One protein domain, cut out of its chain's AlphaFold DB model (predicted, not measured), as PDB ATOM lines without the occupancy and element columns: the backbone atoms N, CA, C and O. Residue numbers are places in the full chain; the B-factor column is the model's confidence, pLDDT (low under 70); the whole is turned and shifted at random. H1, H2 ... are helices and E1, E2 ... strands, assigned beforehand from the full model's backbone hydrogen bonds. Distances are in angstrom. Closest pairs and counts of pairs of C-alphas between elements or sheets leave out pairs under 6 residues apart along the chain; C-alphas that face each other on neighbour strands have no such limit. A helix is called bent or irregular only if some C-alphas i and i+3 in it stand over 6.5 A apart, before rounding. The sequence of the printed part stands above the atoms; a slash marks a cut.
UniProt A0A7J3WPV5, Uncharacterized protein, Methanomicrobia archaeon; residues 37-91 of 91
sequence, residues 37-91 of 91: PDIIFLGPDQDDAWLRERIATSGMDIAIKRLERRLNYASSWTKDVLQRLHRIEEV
ATOM      1  N   PRO A  37      19.228  -5.769 -11.047       96.81
ATOM      2  CA  PRO A  37      20.187  -4.711 -10.766       96.81
ATOM      3  C   PRO A  37      19.484  -3.376 -10.501       96.81
ATOM      4  O   PRO A  37      18.511  -3.047 -11.169       96.81
ATOM      5  N   ASP A  38      20.057  -2.544  -9.632       97.81
ATOM      6  CA  ASP A  38      19.607  -1.152  -9.469       97.81
ATOM      7  C   ASP A  38      19.992  -0.279 -10.680       97.81
ATOM      8  O   ASP A  38      19.325   0.703 -11.015       97.81
ATOM      9  N   ILE A  39      21.110  -0.614 -11.339       98.00
ATOM     10  CA  ILE A  39      21.684   0.162 -12.442       98.00
ATOM     11  C   ILE A  39      22.127  -0.763 -13.574       98.00
ATOM     12  O   ILE A  39      22.887  -1.705 -13.357       98.00
ATOM     13  N   ILE A  40      21.752  -0.416 -14.807       97.25
ATOM     14  CA  ILE A  40      22.350  -0.971 -16.025       97.25
ATOM     15  C   ILE A  40      23.199   0.111 -16.686       97.25
ATOM     16  O   ILE A  40      22.708   1.194 -17.010       97.25
ATOM     17  N   PHE A  41      24.483  -0.181 -16.889       96.81
ATOM     18  CA  PHE A  41      25.422   0.732 -17.535       96.81
ATOM     19  C   PHE A  41      25.715   0.283 -18.970       96.81
ATOM     20  O   PHE A  41      26.188  -0.829 -19.190       96.81
ATOM     21  N   LEU A  42      25.457   1.159 -19.940       95.50
ATOM     22  CA  LEU A  42      25.592   0.873 -21.365       95.50
ATOM     23  C   LEU A  42      26.765   1.621 -22.000       95.50
ATOM     24  O   LEU A  42      27.098   2.754 -21.639       95.50
ATOM     25  N   GLY A  43      27.363   0.989 -23.006       91.69
ATOM     26  CA  GLY A  43      28.296   1.635 -23.921       91.69
ATOM     27  C   GLY A  43      27.607   2.681 -24.812       91.69
ATOM     28  O   GLY A  43      26.383   2.678 -24.948       91.69
ATOM     29  N   PRO A  44      28.385   3.564 -25.463       89.75
ATOM     30  CA  PRO A  44      27.849   4.692 -26.228       89.75
ATOM     31  C   PRO A  44      26.937   4.244 -27.378       89.75
ATOM     32  O   PRO A  44      25.886   4.842 -27.580       89.75
ATOM     33  N   ASP A  45      27.289   3.152 -28.064       90.00
ATOM     34  CA  ASP A  45      26.624   2.706 -29.298       90.00
ATOM     35  C   ASP A  45      25.515   1.655 -29.085       90.00
ATOM     36  O   ASP A  45      24.998   1.107 -30.055       90.00
ATOM     37  N   GLN A  46      25.179   1.297 -27.841       90.94
ATOM     38  CA  GLN A  46      24.197   0.234 -27.577       90.94
ATOM     39  C   GLN A  46      22.763   0.773 -27.603       90.94
ATOM     40  O   GLN A  46      22.450   1.684 -26.842       90.94
ATOM     41  N   ASP A  47      21.871   0.210 -28.416       92.00
ATOM     42  CA  ASP A  47      20.448   0.572 -28.366       92.00
ATOM     43  C   ASP A  47      19.807   0.149 -27.029       92.00
ATOM     44  O   ASP A  47      20.068  -0.952 -26.536       92.00
ATOM     45  N   ASP A  48      18.999   1.034 -26.433       94.62
ATOM     46  CA  ASP A  48      18.321   0.789 -25.151       94.62
ATOM     47  C   ASP A  48      16.793   0.869 -25.210       94.62
ATOM     48  O   ASP A  48      16.150   0.701 -24.173       94.62
ATOM     49  N   ALA A  49      16.201   1.075 -26.391       95.62
ATOM     50  CA  ALA A  49      14.753   1.220 -26.531       95.62
ATOM     51  C   ALA A  49      14.016  -0.045 -26.064       95.62
ATOM     52  O   ALA A  49      13.132   0.032 -25.209       95.62
ATOM     53  N   TRP A  50      14.456  -1.213 -26.544       94.56
ATOM     54  CA  TRP A  50      13.903  -2.509 -26.141       94.56
ATOM     55  C   TRP A  50      14.083  -2.768 -24.636       94.56
ATOM     56  O   TRP A  50      13.189  -3.291 -23.973       94.56
ATOM     57  N   LEU A  51      15.228  -2.370 -24.072       95.69
ATOM     58  CA  LEU A  51      15.544  -2.584 -22.662       95.69
ATOM     59  C   LEU A  51      14.638  -1.728 -21.772       95.69
ATOM     60  O   LEU A  51      14.103  -2.220 -20.781       95.69
ATOM     61  N   ARG A  52      14.424  -0.461 -22.143       95.06
ATOM     62  CA  ARG A  52      13.506   0.454 -21.447       95.06
ATOM     63  C   ARG A  52      12.072  -0.060 -21.462       95.06
ATOM     64  O   ARG A  52      11.405   0.000 -20.433       95.06
ATOM     65  N   GLU A  53      11.615  -0.580 -22.598       95.44
ATOM     66  CA  GLU A  53      10.280  -1.169 -22.730       95.44
ATOM     67  C   GLU A  53      10.108  -2.399 -21.822       95.44
ATOM     68  O   GLU A  53       9.120  -2.505 -21.088       95.44
ATOM     69  N   ARG A  54      11.103  -3.296 -21.790       96.06
ATOM     70  CA  ARG A  54      11.092  -4.472 -20.905       96.06
ATOM     71  C   ARG A  54      11.148  -4.091 -19.420       96.06
ATOM     72  O   ARG A  54      10.429  -4.675 -18.613       96.06
ATOM     73  N   ILE A  55      11.924  -3.075 -19.037       96.19
ATOM     74  CA  ILE A  55      11.949  -2.564 -17.651       96.19
ATOM     75  C   ILE A  55      10.580  -1.988 -17.260       96.19
ATOM     76  O   ILE A  55      10.042  -2.332 -16.210       96.19
ATOM     77  N   ALA A  56       9.970  -1.175 -18.126       94.12
ATOM     78  CA  ALA A  56       8.675  -0.552 -17.850       94.12
ATOM     79  C   ALA A  56       7.539  -1.580 -17.689       94.12
ATOM     80  O   ALA A  56       6.636  -1.385 -16.877       94.12
ATOM     81  N   THR A  57       7.590  -2.680 -18.442       95.38
ATOM     82  CA  THR A  57       6.584  -3.754 -18.395       95.38
ATOM     83  C   THR A  57       6.848  -4.805 -17.315       95.38
ATOM     84  O   THR A  57       5.917  -5.505 -16.922       95.38
ATOM     85  N   SER A  58       8.072  -4.894 -16.787       91.06
ATOM     86  CA  SER A  58       8.438  -5.827 -15.706       91.06
ATOM     87  C   SER A  58       8.190  -5.282 -14.295       91.06
ATOM     88  O   SER A  58       8.310  -6.025 -13.321       91.06
ATOM     89  N   GLY A  59       7.832  -3.999 -14.158       91.31
ATOM     90  CA  GLY A  59       7.587  -3.365 -12.858       91.31
ATOM     91  C   GLY A  59       8.849  -3.173 -12.009       91.31
ATOM     92  O   GLY A  59       8.744  -3.009 -10.795       91.31
ATOM     93  N   MET A  60      10.034  -3.218 -12.626       93.38
ATOM     94  CA  MET A  60      11.315  -3.001 -11.954       93.38
ATOM     95  C   MET A  60      11.723  -1.526 -12.017       93.38
ATOM     96  O   MET A  60      11.535  -0.865 -13.037       93.38
ATOM     97  N   ASP A  61      12.327  -1.020 -10.941       95.31
ATOM     98  CA  ASP A  61      12.889   0.333 -10.885       95.31
ATOM     99  C   ASP A  61      14.401   0.276 -11.144       95.31
ATOM    100  O   ASP A  61      15.202   0.148 -10.221       95.31
ATOM    101  N   ILE A  62      14.782   0.278 -12.425       97.62
ATOM    102  CA  ILE A  62      16.177   0.129 -12.866       97.62
ATOM    103  C   ILE A  62      16.638   1.402 -13.568       97.62
ATOM    104  O   ILE A  62      16.076   1.821 -14.586       97.62
ATOM    105  N   ALA A  63      17.731   1.993 -13.087       97.31
ATOM    106  CA  ALA A  63      18.322   3.163 -13.716       97.31
ATOM    107  C   ALA A  63      19.248   2.767 -14.876       97.31
ATOM    108  O   ALA A  63      20.270   2.107 -14.692       97.31
ATOM    109  N   ILE A  64      18.959   3.260 -16.081       96.94
ATOM    110  CA  ILE A  64      19.883   3.132 -17.214       96.94
ATOM    111  C   ILE A  64      20.863   4.308 -17.209       96.94
ATOM    112  O   ILE A  64      20.466   5.474 -17.292       96.94
ATOM    113  N   LYS A  65      22.158   3.999 -17.148       97.06
ATOM    114  CA  LYS A  65      23.269   4.945 -17.309       97.06
ATOM    115  C   LYS A  65      24.036   4.608 -18.582       97.06
ATOM    116  O   LYS A  65      24.091   3.455 -18.994       97.06
ATOM    117  N   ARG A  66      24.630   5.614 -19.220       95.50
ATOM    118  CA  ARG A  66      25.310   5.448 -20.505       95.50
ATOM    119  C   ARG A  66      26.634   6.184 -20.512       95.50
ATOM    120  O   ARG A  66      26.719   7.318 -20.047       95.50
ATOM    121  N   LEU A  67      27.647   5.546 -21.081       92.81
ATOM    122  CA  LEU A  67      28.899   6.209 -21.396       92.81
ATOM    123  C   LEU A  67      28.690   7.183 -22.562       92.81
ATOM    124  O   LEU A  67      28.301   6.768 -23.649       92.81
ATOM    125  N   GLU A  68      28.976   8.467 -22.351       88.69
ATOM    126  CA  GLU A  68      28.666   9.536 -23.318       88.69
ATOM    127  C   GLU A  68      29.388   9.392 -24.662       88.69
ATOM    128  O   GLU A  68      28.872   9.791 -25.702       88.69
ATOM    129  N   ARG A  69      30.602   8.838 -24.653       86.75
ATOM    130  CA  ARG A  69      31.427   8.691 -25.853       86.75
ATOM    131  C   ARG A  69      32.326   7.473 -25.766       86.75
ATOM    132  O   ARG A  69      32.713   7.046 -24.678       86.75
ATOM    133  N   ARG A  70      32.736   6.960 -26.927       79.19
ATOM    134  CA  ARG A  70      33.798   5.953 -27.000       79.19
ATOM    135  C   ARG A  70      35.071   6.538 -26.395       79.19
ATOM    136  O   ARG A  70      35.533   7.602 -26.805       79.19
ATOM    137  N   LEU A  71      35.627   5.837 -25.418       78.00
ATOM    138  CA  LEU A  71      36.943   6.143 -24.877       78.00
ATOM    139  C   LEU A  71      37.978   5.304 -25.630       78.00
ATOM    140  O   LEU A  71      37.723   4.147 -25.965       78.00
ATOM    141  N   ASN A  72      39.145   5.884 -25.897       67.06
ATOM    142  CA  ASN A  72      40.240   5.208 -26.592       67.06
ATOM    143  C   ASN A  72      40.986   4.259 -25.635       67.06
ATOM    144  O   ASN A  72      42.135   4.513 -25.283       67.06
ATOM    145  N   TYR A  73      40.331   3.182 -25.191       66.19
ATOM    146  CA  TYR A  73      40.950   2.118 -24.391       66.19
ATOM    147  C   TYR A  73      41.108   0.806 -25.181       66.19
ATOM    148  O   TYR A  73      40.478   0.593 -26.213       66.19
ATOM    149  N   ALA A  74      41.982  -0.067 -24.670       55.00
ATOM    150  CA  ALA A  74      42.676  -1.170 -25.346       55.00
ATOM    151  C   ALA A  74      41.839  -2.232 -26.094       55.00
ATOM    152  O   ALA A  74      42.408  -2.977 -26.884       55.00
ATOM    153  N   SER A  75      40.522  -2.339 -25.905       56.78
ATOM    154  CA  SER A  75      39.730  -3.387 -26.575       56.78
ATOM    155  C   SER A  75      39.593  -3.176 -28.087       56.78
ATOM    156  O   SER A  75      39.487  -4.152 -28.830       56.78
ATOM    157  N   SER A  76      39.674  -1.929 -28.567       54.09
ATOM    158  CA  SER A  76      39.842  -1.639 -29.999       54.09
ATOM    159  C   SER A  76      41.203  -2.117 -30.516       54.09
ATOM    160  O   SER A  76      41.279  -2.701 -31.593       54.09
ATOM    161  N   TRP A  77      42.253  -1.978 -29.703       57.66
ATOM    162  CA  TRP A  77      43.598  -2.456 -30.024       57.66
ATOM    163  C   TRP A  77      43.707  -3.975 -30.045       57.66
ATOM    164  O   TRP A  77      44.445  -4.492 -30.871       57.66
ATOM    165  N   THR A  78      42.994  -4.712 -29.189       65.38
ATOM    166  CA  THR A  78      43.085  -6.182 -29.178       65.38
ATOM    167  C   THR A  78      42.679  -6.774 -30.527       65.38
ATOM    168  O   THR A  78      43.370  -7.651 -31.039       65.38
ATOM    169  N   LYS A  79      41.612  -6.256 -31.152       64.94
ATOM    170  CA  LYS A  79      41.218  -6.662 -32.510       64.94
ATOM    171  C   LYS A  79      42.314  -6.333 -33.526       64.94
ATOM    172  O   LYS A  79      42.672  -7.196 -34.322       64.94
ATOM    173  N   ASP A  80      42.864  -5.124 -33.471       67.62
ATOM    174  CA  ASP A  80      43.900  -4.676 -34.405       67.62
ATOM    175  C   ASP A  80      45.205  -5.472 -34.252       67.62
ATOM    176  O   ASP A  80      45.839  -5.830 -35.243       67.62
ATOM    177  N   VAL A  81      45.602  -5.789 -33.018       73.75
ATOM    178  CA  VAL A  81      46.769  -6.621 -32.701       73.75
ATOM    179  C   VAL A  81      46.560  -8.042 -33.216       73.75
ATOM    180  O   VAL A  81      47.430  -8.561 -33.909       73.75
ATOM    181  N   LEU A  82      45.399  -8.650 -32.958       69.00
ATOM    182  CA  LEU A  82      45.090  -9.997 -33.449       69.00
ATOM    183  C   LEU A  82      45.050 -10.054 -34.984       69.00
ATOM    184  O   LEU A  82      45.621 -10.966 -35.573       69.00
ATOM    185  N   GLN A  83      44.455  -9.057 -35.646       70.50
ATOM    186  CA  GLN A  83      44.447  -8.968 -37.112       70.50
ATOM    187  C   GLN A  83      45.847  -8.778 -37.707       70.50
ATOM    188  O   GLN A  83      46.116  -9.250 -38.811       70.50
ATOM    189  N   ARG A  84      46.743  -8.074 -37.002       73.25
ATOM    190  CA  ARG A  84      48.147  -7.937 -37.414       73.25
ATOM    191  C   ARG A  84      48.904  -9.253 -37.269       73.25
ATOM    192  O   ARG A  84      49.616  -9.608 -38.197       73.25
ATOM    193  N   LEU A  85      48.729  -9.975 -36.161       75.75
ATOM    194  CA  LEU A  85      49.377 -11.273 -35.938       75.75
ATOM    195  C   LEU A  85      48.937 -12.318 -36.969       75.75
ATOM    196  O   LEU A  85      49.783 -12.973 -37.566       75.75
ATOM    197  N   HIS A  86      47.639 -12.393 -37.270       66.12
ATOM    198  CA  HIS A  86      47.113 -13.339 -38.260       66.12
ATOM    199  C   HIS A  86      47.679 -13.109 -39.673       66.12
ATOM    200  O   HIS A  86      47.830 -14.049 -40.440       66.12
ATOM    201  N   ARG A  87      48.024 -11.857 -40.006       67.50
ATOM    202  CA  ARG A  87      48.646 -11.482 -41.285       67.50
ATOM    203  C   ARG A  87      50.137 -11.833 -41.353       67.50
ATOM    204  O   ARG A  87      50.688 -11.884 -42.443       67.50
ATOM    205  N   ILE A  88      50.791 -12.013 -40.205       63.19
ATOM    206  CA  ILE A  88      52.198 -12.427 -40.120       63.19
ATOM    207  C   ILE A  88      52.320 -13.944 -40.308       63.19
ATOM    208  O   ILE A  88      53.294 -14.387 -40.893       63.19
ATOM    209  N   GLU A  89      51.336 -14.727 -39.857       56.59
ATOM    210  CA  GLU A  89      51.334 -16.192 -40.018       56.59
ATOM    211  C   GLU A  89      50.985 -16.670 -41.443       56.59
ATOM    212  O   GLU A  89      51.212 -17.830 -41.769       56.59
ATOM    213  N   GLU A  90      50.448 -15.790 -42.298       53.84
ATOM    214  CA  GLU A  90      50.124 -16.082 -43.707       53.84
ATOM    215  C   GLU A  90      51.256 -15.727 -44.701       53.84
ATOM    216  O   GLU A  90      51.056 -15.830 -45.914       53.84
ATOM    217  N   VAL A  91      52.433 -15.311 -44.210       48.69
ATOM    218  CA  VAL A  91      53.651 -15.010 -44.999       48.69
ATOM    219  C   VAL A  91      54.752 -16.004 -44.654       48.69
ATOM    220  O   VAL A  91      55.401 -16.497 -45.605       48.69
TER     221      VAL A  91
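Overview. This is residues 37 to 91 of the 91 residues of an uncharacterized protein of Methanomicrobia archaeon (UniProt A0A7J3WPV5). A small strand-helix-strand body, in which the two short parallel strands E1 and E2 run side by side with helix H1 near E2, has a long arm that sticks out from it. The arm is residues 72 to 91, of which 75 to 88 belong to helix H2; it stands free of the body and makes much of the length. The printed part has 55 residues, with two named helices and two named strands in the order E1, H1, E2, H2. The sheet has the order E1, E2 and is parallel, and the class is mixed, helices and strands. The whole is extended, with a radius of gyration of the C-alphas of 17.9 A and spans of 57 by 20 by 17 A.

Along the chain. Strand E1 is residues 39 to 42, from C-alpha 39 at (21.684, 0.162, -12.442), and measures 9.8 A from first to last C-alpha. Helix H1 is residues 49 to 58 and measures 14.4 A. Strand E2 is residues 63 to 66, 10.0 A long, and ends with C-alpha 66 at (25.310, 5.448, -20.505). Helix H2 is residues 75 to 88, 20.5 A long, and ends with C-alpha 88 at (52.198, -12.427, -40.120). Neither helix is bent or irregular.

Arrangement. E1 and E2 are parallel neighbours, with 24 degrees between their directions. Their C-alphas face each other at 39 and 63, 4.7 A apart, and at 42 and 66, also 4.7 A apart. N 40 and O 63, 2.9 A apart, and N 42 and O 65, 2.8 A apart, are within hydrogen-bond range. E1, H1 and E2 form a strand-helix-strand unit, two parallel neighbour strands with a helix between them along the chain, and its crossover is right-handed. H1 and E2 are near each other, with 5 pairs of C-alphas within 10 A but no pair within 8 A. H2 is apart from E1 and from H1. In H1 every O i to N i+4 pair is within hydrogen-bond range; in H2 9 of 10 are.

Size, cuts and confidence. The C-alphas farthest apart are those of Gly 59 and Val 91, at 57.4 A. Without residues 72 to 91 the body has 35 residues, spans 33 by 18 by 10 A and has a radius of gyration of 10.4 A. The printed part has no cut and ends at Val 91, the chain's last residue. The link from H1 to E2 is tight, those from E1 to H1 and from E2 to H2 are short, and no link is long. The mean pLDDT of the printed part is 82.6; it is under 70 in residues 72 to 80, residue 82 and residues 86 to 91 of this model.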